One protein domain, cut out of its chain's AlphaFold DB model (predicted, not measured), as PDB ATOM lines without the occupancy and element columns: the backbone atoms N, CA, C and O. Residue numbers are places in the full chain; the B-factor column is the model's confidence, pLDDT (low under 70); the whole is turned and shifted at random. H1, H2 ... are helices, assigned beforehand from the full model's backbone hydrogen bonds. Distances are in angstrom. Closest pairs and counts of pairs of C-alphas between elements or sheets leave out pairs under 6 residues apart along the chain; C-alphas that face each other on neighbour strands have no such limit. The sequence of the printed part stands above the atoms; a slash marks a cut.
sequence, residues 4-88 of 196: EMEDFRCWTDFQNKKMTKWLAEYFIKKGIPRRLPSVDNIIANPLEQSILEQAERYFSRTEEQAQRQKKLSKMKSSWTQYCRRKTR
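What this domain is: This is residues 4 to 88 of the 196 residues of an uncharacterized protein of Vibrio fortis (UniProt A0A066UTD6). The longest helix, H4, and H3 make a V, joined at its corner by residues 61 to 64; H2 lies slanted in the opening of the V, and H1 covers one side of it, bridging both arms. A wide loop, residues 30 to 45, swings out from this body on the side away from H4. The printed part has 85 residues with four named helices, H1, H2, H3 and H4 in chain order, and no named strand: an all helix domain. It is compact, with a radius of gyration of the C-alphas of 13.2 A, and spans 38 by 36 by 23 A.

Where its parts are: H4, residues 65 to 87, is 33.0 A long from C-alpha 65 at (120.814, 162.462, 115.721) to C-alpha 87 at (152.458, 169.531, 122.082). H3, residues 46 to 60, measures 21.2 A, and H2, residues 17 to 29, 18.4 A. H1, residues 4 to 11, begins at C-alpha 4 at (126.588, 167.099, 112.838).

How they stand to each other: H4 touches H1 with residues 65 to 72 alone, at a shallow tilt of 27 degrees, the same way; the closest C-alphas, of Glu 4 and Gln 69, are 5.8 A apart. H4 is close to but not clearly touching H3, where the closest C-alphas, of Phe 59 and Arg 68, are 5.7 A apart, and H2, where those of Trp 22 and Trp 79 are 7.7 A apart. H3 touches H2 at a steep tilt of 41 degrees, the same way, closest at the C-alphas of Ala 24 and Ile 51, 6.3 A apart. H3 also touches H1, opposite ways at 38 degrees, a tilt only just steep; the closest C-alphas, of Met 5 and Glu 56, are 6.9 A apart. The helix packing is only just mostly crossed, with one of these three touching pairs at a shallow tilt. H1 and H2 are apart. In H1, H2, H3 and H4 every O i to N i+4 pair is within hydrogen-bond range.

The domain as a whole: The C-alphas farthest apart, of Asp 40 and Arg 88, are 41.8 A from each other. The printed part has no cut. The link from H2 to H3 is long, with 16 residues; those from H1 to H2 and from H3 to H4 are tight. Mean pLDDT of the printed part is 80.8, with residues 34 to 46 and 87 to 88 under 70.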
ATOM      1  N   GLU A   4     125.248 167.566 112.455       87.62
ATOM      2  CA  GLU A   4     126.588 167.099 112.838       87.62
ATOM      3  C   GLU A   4     127.642 167.286 111.747       87.62
ATOM      4  O   GLU A   4     128.814 167.469 112.066       87.62
ATOM      5  N   MET A   5     127.247 167.221 110.474       90.19
ATOM      6  CA  MET A   5     128.166 167.403 109.353       90.19
ATOM      7  C   MET A   5     128.542 168.871 109.195       90.19
ATOM      8  O   MET A   5     129.704 169.183 108.939       90.19
ATOM      9  N   GLU A   6     127.585 169.766 109.418       89.94
ATOM     10  CA  GLU A   6     127.829 171.203 109.476       89.94
ATOM     11  C   GLU A   6     128.744 171.553 110.663       89.94
ATOM     12  O   GLU A   6     129.812 172.136 110.472       89.94
ATOM     13  N   ASP A   7     128.431 171.044 111.862       90.69
ATOM     14  CA  ASP A   7     129.264 171.203 113.062       90.69
ATOM     15  C   ASP A   7     130.679 170.608 112.903       90.69
ATOM     16  O   ASP A   7     131.636 171.069 113.541       90.69
ATOM     17  N   PHE A   8     130.819 169.536 112.117       93.38
ATOM     18  CA  PHE A   8     132.104 168.926 111.779       93.38
ATOM     19  C   PHE A   8     132.905 169.814 110.830       93.38
ATOM     20  O   PHE A   8     134.095 170.032 111.071       93.38
ATOM     21  N   ARG A   9     132.261 170.345 109.785       91.25
ATOM     22  CA  ARG A   9     132.891 171.227 108.800       91.25
ATOM     23  C   ARG A   9     133.367 172.527 109.445       91.25
ATOM     24  O   ARG A   9     134.511 172.899 109.232       91.25
ATOM     25  N   CYS A  10     132.547 173.153 110.290       91.62
ATOM     26  CA  CYS A  10     132.921 174.370 111.018       91.62
ATOM     27  C   CYS A  10     134.058 174.146 112.021       91.62
ATOM     28  O   CYS A  10     134.850 175.044 112.282       91.62
ATOM     29  N   TRP A  11     134.139 172.955 112.616       94.31
ATOM     30  CA  TRP A  11     135.201 172.624 113.567       94.31
ATOM     31  C   TRP A  11     136.524 172.238 112.896       94.31
ATOM     32  O   TRP A  11     137.584 172.380 113.506       94.31
ATOM     33  N   THR A  12     136.469 171.699 111.679       90.62
ATOM     34  CA  THR A  12     137.647 171.161 111.004       90.62
ATOM     35  C   THR A  12     138.436 172.263 110.319       90.62
ATOM     36  O   THR A  12     137.982 172.852 109.344       90.62
ATOM     37  N   ASP A  13     139.661 172.482 110.786       90.19
ATOM     38  CA  ASP A  13     140.629 173.312 110.081       90.19
ATOM     39  C   ASP A  13     141.380 172.460 109.049       90.19
ATOM     40  O   ASP A  13     142.331 171.738 109.369       90.19
ATOM     41  N   PHE A  14     140.931 172.531 107.798       84.12
ATOM     42  CA  PHE A  14     141.546 171.805 106.690       84.12
ATOM     43  C   PHE A  14     142.929 172.345 106.289       84.12
ATOM     44  O   PHE A  14     143.729 171.601 105.719       84.12
ATOM     45  N   GLN A  15     143.267 173.584 106.662       84.50
ATOM     46  CA  GLN A  15     144.607 174.141 106.447       84.50
ATOM     47  C   GLN A  15     145.623 173.552 107.441       84.50
ATOM     48  O   GLN A  15     146.826 173.470 107.168       84.50
ATOM     49  N   ASN A  16     145.153 173.038 108.581       85.00
ATOM     50  CA  ASN A  16     145.990 172.357 109.558       85.00
ATOM     51  C   ASN A  16     146.359 170.930 109.113       85.00
ATOM     52  O   ASN A  16     145.655 169.953 109.383       85.00
ATOM     53  N   LYS A  17     147.556 170.783 108.526       83.19
ATOM     54  CA  LYS A  17     148.124 169.492 108.073       83.19
ATOM     55  C   LYS A  17     148.143 168.389 109.143       83.19
ATOM     56  O   LYS A  17     148.067 167.206 108.814       83.19
ATOM     57  N   LYS A  18     148.274 168.737 110.432       84.56
ATOM     58  CA  LYS A  18     148.253 167.747 111.527       84.56
ATOM     59  C   LYS A  18     146.835 167.244 111.775       84.56
ATOM     60  O   LYS A  18     146.656 166.048 112.003       84.56
ATOM     61  N   MET A  19     145.852 168.142 111.725       88.19
ATOM     62  CA  MET A  19     144.443 167.808 111.916       88.19
ATOM     63  C   MET A  19     143.918 166.956 110.771       88.19
ATOM     64  O   MET A  19     143.343 165.901 111.021       88.19
ATOM     65  N   THR A  20     144.195 167.339 109.528       86.94
ATOM     66  CA  THR A  20     143.767 166.575 108.347       86.94
ATOM     67  C   THR A  20     144.369 165.172 108.318       86.94
ATOM     68  O   THR A  20     143.648 164.195 108.109       86.94
ATOM     69  N   LYS A  21     145.668 165.031 108.625       85.19
ATOM     70  CA  LYS A  21     146.306 163.712 108.765       85.19
ATOM     71  C   LYS A  21     145.665 162.884 109.881       85.19
ATOM     72  O   LYS A  21     145.360 161.710 109.679       85.19
ATOM     73  N   TRP A  22     145.442 163.492 111.046       92.00
ATOM     74  CA  TRP A  22     144.826 162.810 112.181       92.00
ATOM     75  C   TRP A  22     143.392 162.362 111.888       92.00
ATOM     76  O   TRP A  22     143.028 161.251 112.259       92.00
ATOM     77  N   LEU A  23     142.595 163.184 111.201       91.38
ATOM     78  CA  LEU A  23     141.227 162.851 110.802       91.38
ATOM     79  C   LEU A  23     141.196 161.658 109.846       91.38
ATOM     80  O   LEU A  23     140.445 160.712 110.082       91.38
ATOM     81  N   ALA A  24     142.062 161.649 108.829       86.88
ATOM     82  CA  ALA A  24     142.178 160.516 107.915       86.88
ATOM     83  C   ALA A  24     142.532 159.215 108.667       86.88
ATOM     84  O   ALA A  24     141.894 158.181 108.467       86.88
ATOM     85  N   GLU A  25     143.500 159.265 109.589       88.00
ATOM     86  CA  GLU A  25     143.863 158.123 110.441       88.00
ATOM     87  C   GLU A  25     142.732 157.713 111.400       88.00
ATOM     88  O   GLU A  25     142.531 156.524 111.661       88.00
ATOM     89  N   TYR A  26     141.989 158.682 111.940       92.25
ATOM     90  CA  TYR A  26     140.858 158.442 112.833       92.25
ATOM     91  C   TYR A  26     139.757 157.657 112.117       92.25
ATOM     92  O   TYR A  26     139.284 156.653 112.654       92.25
ATOM     93  N   PHE A  27     139.389 158.051 110.896       91.12
ATOM     94  CA  PHE A  27     138.374 157.348 110.111       91.12
ATOM     95  C   PHE A  27     138.818 155.942 109.704       91.12
ATOM     96  O   PHE A  27     138.043 154.997 109.879       91.12
ATOM     97  N   ILE A  28     140.083 155.763 109.305       87.56
ATOM     98  CA  ILE A  28     140.653 154.434 109.025       87.56
ATOM     99  C   ILE A  28     140.527 153.523 110.254       87.56
ATOM    100  O   ILE A  28     140.031 152.403 110.146       87.56
ATOM    101  N   LYS A  29     140.870 154.020 111.452       89.56
ATOM    102  CA  LYS A  29     140.703 153.275 112.716       89.56
ATOM    103  C   LYS A  29     139.249 152.946 113.053       89.56
ATOM    104  O   LYS A  29     138.997 152.023 113.822       89.56
ATOM    105  N   LYS A  30     138.287 153.705 112.526       88.25
ATOM    106  CA  LYS A  30     136.848 153.429 112.655       88.25
ATOM    107  C   LYS A  30     136.308 152.537 111.531       88.25
ATOM    108  O   LYS A  30     135.095 152.366 111.432       88.25
ATOM    109  N   GLY A  31     137.192 151.945 110.725       84.44
ATOM    110  CA  GLY A  31     136.830 151.039 109.637       84.44
ATOM    111  C   GLY A  31     136.243 151.763 108.428       84.44
ATOM    112  O   GLY A  31     135.425 151.189 107.710       84.44
ATOM    113  N   ILE A  32     136.599 153.036 108.232       85.12
ATOM    114  CA  ILE A  32     136.213 153.826 107.063       85.12
ATOM    115  C   ILE A  32     137.484 154.063 106.254       85.12
ATOM    116  O   ILE A  32     138.299 154.914 106.627       85.12
ATOM    117  N   PRO A  33     137.705 153.283 105.184       78.00
ATOM    118  CA  PRO A  33     138.926 153.384 104.406       78.00
ATOM    119  C   PRO A  33     139.036 154.766 103.764       78.00
ATOM    120  O   PRO A  33     138.040 155.455 103.520       78.00
ATOM    121  N   ARG A  34     140.271 155.179 103.484       68.50
ATOM    122  CA  ARG A  34     140.527 156.289 102.564       68.50
ATOM    123  C   ARG A  34     140.002 155.847 101.201       68.50
ATOM    124  O   ARG A  34     140.298 154.721 100.799       68.50
ATOM    125  N   ARG A  35     139.175 156.654 100.528       62.34
ATOM    126  CA  ARG A  35     138.731 156.296  99.173       62.34
ATOM    127  C   ARG A  35     139.969 156.016  98.305       62.34
ATOM    128  O   ARG A  35     140.931 156.779  98.343       62.34
ATOM    129  N   LEU A  36     139.930 154.904  97.573       47.31
ATOM    130  CA  LEU A  36     140.775 154.654  96.404       47.31
ATOM    131  C   LEU A  36     140.338 155.606  95.271       47.31
ATOM    132  O   LEU A  36     139.190 156.066  95.300       47.31
ATOM    133  N   PRO A  37     141.222 155.950  94.318       40.00
ATOM    134  CA  PRO A  37     140.954 157.003  93.346       40.00
ATOM    135  C   PRO A  37     139.824 156.576  92.404       40.00
ATOM    136  O   PRO A  37     139.939 155.585  91.691       40.00
ATOM    137  N   SER A  38     138.721 157.322  92.423       40.34
ATOM    138  CA  SER A  38     137.777 157.357  91.306       40.34
ATOM    139  C   SER A  38     138.339 158.329  90.268       40.34
ATOM    140  O   SER A  38     138.917 159.355  90.634       40.34
ATOM    141  N   VAL A  39     138.215 157.962  88.994       42.59
ATOM    142  CA  VAL A  39     138.858 158.596  87.831       42.59
ATOM    143  C   VAL A  39     138.365 160.037  87.575       42.59
ATOM    144  O   VAL A  39     138.976 160.750  86.790       42.59
ATOM    145  N   ASP A  40     137.366 160.531  88.317       43.81
ATOM    146  CA  ASP A  40     136.628 161.748  87.942       43.81
ATOM    147  C   ASP A  40     136.858 163.004  88.811       43.81
ATOM    148  O   ASP A  40     136.182 164.010  88.620       43.81
ATOM    149  N   ASN A  41     137.822 163.029  89.739       45.56
ATOM    150  CA  ASN A  41     138.014 164.195  90.624       45.56
ATOM    151  C   ASN A  41     139.222 165.071  90.243       45.56
ATOM    152  O   ASN A  41     140.221 165.126  90.963       45.56
ATOM    153  N   ILE A  42     139.103 165.813  89.137       43.19
ATOM    154  CA  ILE A  42     139.972 166.959  88.794       43.19
ATOM    155  C   ILE A  42     139.311 168.253  89.292       43.19
ATOM    156  O   ILE A  42     139.022 169.145  88.508       43.19
ATOM    157  N   ILE A  43     139.008 168.371  90.588       43.84
ATOM    158  CA  ILE A  43     138.586 169.652  91.178       43.84
ATOM    159  C   ILE A  43     139.168 169.763  92.599       43.84
ATOM    160  O   ILE A  43     139.097 168.826  93.383       43.84
ATOM    161  N   ALA A  44     139.824 170.900  92.850       44.34
ATOM    162  CA  ALA A  44     140.427 171.437  94.078       44.34
ATOM    163  C   ALA A  44     140.425 170.594  95.384       44.34
ATOM    164  O   ALA A  44     139.394 170.216  95.926       44.34
ATOM    165  N   ASN A  45     141.623 170.447  95.967       54.91
ATOM    166  CA  ASN A  45     141.915 169.884  97.296       54.91
ATOM    167  C   ASN A  45     141.327 168.475  97.576       54.91
ATOM    168  O   ASN A  45     140.502 168.294  98.477       54.91
ATOM    169  N   PRO A  46     141.840 167.419  96.904       64.44
ATOM    170  CA  PRO A  46     141.306 166.048  96.985       64.44
ATOM    171  C   PRO A  46     141.300 165.454  98.404       64.44
ATOM    172  O   PRO A  46     140.584 164.494  98.688       64.44
ATOM    173  N   LEU A  47     142.091 166.017  99.323       71.00
ATOM    174  CA  LEU A  47     142.162 165.571 100.709       71.00
ATOM    175  C   LEU A  47     140.964 166.029 101.553       71.00
ATOM    176  O   LEU A  47     140.489 165.258 102.384       71.00
ATOM    177  N   GLU A  48     140.485 167.260 101.361       80.75
ATOM    178  CA  GLU A  48     139.369 167.816 102.140       80.75
ATOM    179  C   GLU A  48     138.075 167.089 101.800       80.75
ATOM    180  O   GLU A  48     137.378 166.593 102.684       80.75
ATOM    181  N   GLN A  49     137.816 166.943 100.502       81.44
ATOM    182  CA  GLN A  49     136.645 166.255  99.980       81.44
ATOM    183  C   GLN A  49     136.634 164.786 100.417       81.44
ATOM    184  O   GLN A  49     135.620 164.291 100.901       81.44
ATOM    185  N   SER A  50     137.793 164.119 100.392       82.06
ATOM    186  CA  SER A  50     137.926 162.756 100.913       82.06
ATOM    187  C   SER A  50     137.592 162.657 102.408       82.06
ATOM    188  O   SER A  50     136.874 161.744 102.815       82.06
ATOM    189  N   ILE A  51     138.067 163.595 103.236       87.12
ATOM    190  CA  ILE A  51     137.776 163.617 104.680       87.12
ATOM    191  C   ILE A  51     136.288 163.887 104.936       87.12
ATOM    192  O   ILE A  51     135.702 163.257 105.819       87.12
ATOM    193  N   LEU A  52     135.666 164.786 104.171       89.38
ATOM    194  CA  LEU A  52     134.234 165.072 104.270       89.38
ATOM    195  C   LEU A  52     133.394 163.838 103.925       89.38
ATOM    196  O   LEU A  52     132.520 163.461 104.700       89.38
ATOM    197  N   GLU A  53     133.721 163.131 102.846       87.25
ATOM    198  CA  GLU A  53     133.040 161.888 102.466       87.25
ATOM    199  C   GLU A  53     133.225 160.771 103.508       87.25
ATOM    200  O   GLU A  53     132.318 159.972 103.758       87.25
ATOM    201  N   GLN A  54     134.405 160.687 104.133       88.75
ATOM    202  CA  GLN A  54     134.644 159.760 105.242       88.75
ATOM    203  C   GLN A  54     133.802 160.119 106.469       88.75
ATOM    204  O   GLN A  54     133.261 159.222 107.120       88.75
ATOM    205  N   ALA A  55     133.668 161.411 106.774       90.12
ATOM    206  CA  ALA A  55     132.835 161.900 107.862       90.12
ATOM    207  C   ALA A  55     131.353 161.593 107.608       90.12
ATOM    208  O   ALA A  55     130.693 161.043 108.490       90.12
ATOM    209  N   GLU A  56     130.853 161.821 106.393       89.12
ATOM    210  CA  GLU A  56     129.480 161.466 106.015       89.12
ATOM    211  C   GLU A  56     129.209 159.980 106.251       89.12
ATOM    212  O   GLU A  56     128.253 159.627 106.941       89.12
ATOM    213  N   ARG A  57     130.107 159.101 105.784       88.19
ATOM    214  CA  ARG A  57     130.024 157.648 106.026       88.19
ATOM    215  C   ARG A  57     130.103 157.280 107.511       88.19
ATOM    216  O   ARG A  57     129.576 156.248 107.925       88.19
ATOM    217  N   TYR A  58     130.791 158.076 108.323       89.94
ATOM    218  CA  TYR A  58     130.951 157.828 109.756       89.94
ATOM    219  C   TYR A  58     129.690 158.138 110.558       89.94
ATOM    220  O   TYR A  58     129.337 157.392 111.490       89.94
ATOM    221  N   PHE A  59     129.027 159.234 110.203       88.94
ATOM    222  CA  PHE A  59     127.819 159.694 110.867       88.94
ATOM    223  C   PHE A  59     126.568 158.990 110.336       88.94
ATOM    224  O   PHE A  59     125.719 158.632 111.149       88.94
ATOM    225  N   SER A  60     126.496 158.674 109.038       85.31
ATOM    226  CA  SER A  60     125.338 158.005 108.422       85.31
ATOM    227  C   SER A  60     125.063 156.596 108.955       85.31
ATOM    228  O   SER A  60     123.917 156.167 108.972       85.31
ATOM    229  N   ARG A  61     126.077 155.897 109.490       79.75
ATOM    230  CA  ARG A  61     125.921 154.596 110.183       79.75
ATOM    231  C   ARG A  61     125.074 154.651 111.463       79.75
ATOM    232  O   ARG A  61     124.968 153.651 112.166       79.75
ATOM    233  N   THR A  62     124.580 155.816 111.859       83.12
ATOM    234  CA  THR A  62     123.796 155.991 113.078       83.12
ATOM    235  C   THR A  62     122.562 156.805 112.755       83.12
ATOM    236  O   THR A  62     122.678 157.965 112.378       83.12
ATOM    237  N   GLU A  63     121.391 156.198 112.920       79.31
ATOM    238  CA  GLU A  63     120.102 156.796 112.554       79.31
ATOM    239  C   GLU A  63     119.685 157.922 113.511       79.31
ATOM    240  O   GLU A  63     119.121 158.930 113.083       79.31
ATOM    241  N   GLU A  64     120.049 157.816 114.790       88.81
ATOM    242  CA  GLU A  64     119.666 158.789 115.812       88.81
ATOM    243  C   GLU A  64     120.612 160.003 115.857       88.81
ATOM    244  O   GLU A  64     121.823 159.880 116.079       88.81
ATOM    245  N   GLN A  65     120.052 161.208 115.720       85.56
ATOM    246  CA  GLN A  65     120.814 162.462 115.721       85.56
ATOM    247  C   GLN A  65     121.597 162.685 117.025       85.56
ATOM    248  O   GLN A  65     122.771 163.050 116.984       85.56
ATOM    249  N   ALA A  66     121.004 162.407 118.192       86.19
ATOM    250  CA  ALA A  66     121.686 162.573 119.479       86.19
ATOM    251  C   ALA A  66     122.974 161.732 119.568       86.19
ATOM    252  O   ALA A  66     124.009 162.178 120.079       86.19
ATOM    253  N   GLN A  67     122.951 160.523 119.003       87.12
ATOM    254  CA  GLN A  67     124.115 159.645 118.953       87.12
ATOM    255  C   GLN A  67     125.168 160.126 117.944       87.12
ATOM    256  O   GLN A  67     126.368 160.026 118.230       87.12
ATOM    257  N   ARG A  68     124.753 160.692 116.802       88.56
ATOM    258  CA  ARG A  68     125.663 161.335 115.836       88.56
ATOM    259  C   ARG A  68     126.406 162.517 116.468       88.56
ATOM    260  O   ARG A  68     127.637 162.569 116.399       88.56
ATOM    261  N   GLN A  69     125.710 163.367 117.219       88.56
ATOM    262  CA  GLN A  69     126.324 164.464 117.979       88.56
ATOM    263  C   GLN A  69     127.285 163.939 119.052       88.56
ATOM    264  O   GLN A  69     128.405 164.436 119.189       88.56
ATOM    265  N   LYS A  70     126.918 162.867 119.767       89.19
ATOM    266  CA  LYS A  70     127.809 162.219 120.744       89.19
ATOM    267  C   LYS A  70     129.083 161.667 120.092       89.19
ATOM    268  O   LYS A  70     130.162 161.770 120.683       89.19
ATOM    269  N   LYS A  71     128.996 161.102 118.880       91.75
ATOM    270  CA  LYS A  71     130.169 160.676 118.092       91.75
ATOM    271  C   LYS A  71     131.070 161.862 117.744       91.75
ATOM    272  O   LYS A  71     132.282 161.762 117.945       91.75
ATOM    273  N   LEU A  72     130.495 162.978 117.291       93.06
ATOM    274  CA  LEU A  72     131.250 164.194 116.986       93.06
ATOM    275  C   LEU A  72     131.970 164.723 118.237       93.06
ATOM    276  O   LEU A  72     133.178 164.937 118.198       93.06
ATOM    277  N   SER A  73     131.287 164.826 119.378       91.44
ATOM    278  CA  SER A  73     131.893 165.259 120.648       91.44
ATOM    279  C   SER A  73     133.035 164.347 121.117       91.44
ATOM    280  O   SER A  73     134.067 164.829 121.601       91.44
ATOM    281  N   LYS A  74     132.903 163.025 120.931       93.12
ATOM    282  CA  LYS A  74     133.987 162.062 121.200       93.12
ATOM    283  C   LYS A  74     135.182 162.274 120.269       93.12
ATOM    284  O   LYS A  74     136.325 162.203 120.723       93.12
ATOM    285  N   MET A  75     134.935 162.554 118.992       93.56
ATOM    286  CA  MET A  75     135.988 162.851 118.021       93.56
ATOM    287  C   MET A  75     136.717 164.155 118.373       93.56
ATOM    288  O   MET A  75     137.943 164.137 118.479       93.56
ATOM    289  N   LYS A  76     135.986 165.239 118.678       94.44
ATOM    290  CA  LYS A  76     136.563 166.516 119.139       94.44
ATOM    291  C   LYS A  76     137.443 166.321 120.377       94.44
ATOM    292  O   LYS A  76     138.595 166.747 120.403       94.44
ATOM    293  N   SER A  77     136.947 165.581 121.371       90.69
ATOM    294  CA  SER A  77     137.720 165.230 122.571       90.69
ATOM    295  C   SER A  77     138.987 164.427 122.250       90.69
ATOM    296  O   SER A  77     140.047 164.681 122.826       90.69
ATOM    297  N   SER A  78     138.904 163.476 121.316       92.31
ATOM    298  CA  SER A  78     140.040 162.645 120.898       92.31
ATOM    299  C   SER A  78     141.122 163.466 120.190       92.31
ATOM    300  O   SER A  78     142.310 163.248 120.434       92.31
ATOM    301  N   TRP A  79     140.724 164.440 119.367       92.25
ATOM    302  CA  TRP A  79     141.640 165.398 118.746       92.25
ATOM    303  C   TRP A  79     142.347 166.252 119.800       92.25
ATOM    304  O   TRP A  79     143.574 166.315 119.820       92.25
ATOM    305  N   THR A  80     141.605 166.821 120.752       88.81
ATOM    306  CA  THR A  80     142.188 167.600 121.856       88.81
ATOM    307  C   THR A  80     143.201 166.780 122.659       88.81
ATOM    308  O   THR A  80     144.278 167.275 122.999       88.81
ATOM    309  N   GLN A  81     142.905 165.507 122.937       85.62
ATOM    310  CA  GLN A  81     143.857 164.604 123.589       85.62
ATOM    311  C   GLN A  81     145.095 164.334 122.726       85.62
ATOM    312  O   GLN A  81     146.209 164.328 123.253       85.62
ATOM    313  N   TYR A  82     144.926 164.126 121.418       88.38
ATOM    314  CA  TYR A  82     146.042 163.962 120.489       88.38
ATOM    315  C   TYR A  82     146.952 165.196 120.484       88.38
ATOM    316  O   TYR A  82     148.161 165.048 120.663       88.38
ATOM    317  N   CYS A  83     146.375 166.396 120.379       84.06
ATOM    318  CA  CYS A  83     147.109 167.655 120.461       84.06
ATOM    319  C   CYS A  83     147.895 167.741 121.770       84.06
ATOM    320  O   CYS A  83     149.113 167.862 121.738       84.06
ATOM    321  N   ARG A  84     147.249 167.533 122.926       77.00
ATOM    322  CA  ARG A  84     147.930 167.535 124.238       77.00
ATOM    323  C   ARG A  84     149.112 166.562 124.303       77.00
ATOM    324  O   ARG A  84     150.150 166.896 124.870       77.00
ATOM    325  N   ARG A  85     148.978 165.364 123.724       75.56
ATOM    326  CA  ARG A  85     150.055 164.356 123.678       75.56
ATOM    327  C   ARG A  85     151.210 164.756 122.759       75.56
ATOM    328  O   ARG A  85     152.331 164.317 122.993       75.56
ATOM    329  N   LYS A  86     150.946 165.538 121.709       74.94
ATOM    330  CA  LYS A  86     151.939 165.942 120.703       74.94
ATOM    331  C   LYS A  86     152.592 167.299 120.986       74.94
ATOM    332  O   LYS A  86     153.716 167.487 120.543       74.94
ATOM    333  N   THR A  87     151.938 168.193 121.730       65.06
ATOM    334  CA  THR A  87     152.458 169.531 122.082       65.06
ATOM    335  C   THR A  87     153.307 169.540 123.359       65.06
ATOM    336  O   THR A  87     153.967 170.530 123.646       65.06
ATOM    337  N   ARG A  88     153.338 168.458 124.151       55.94
ATOM    338  CA  ARG A  88     154.249 168.377 125.306       55.94
ATOM    339  C   ARG A  88     155.703 168.258 124.826       55.94
ATOM    340  O   ARG A  88     156.150 167.157 124.513       55.94
TER     341      ARG A  88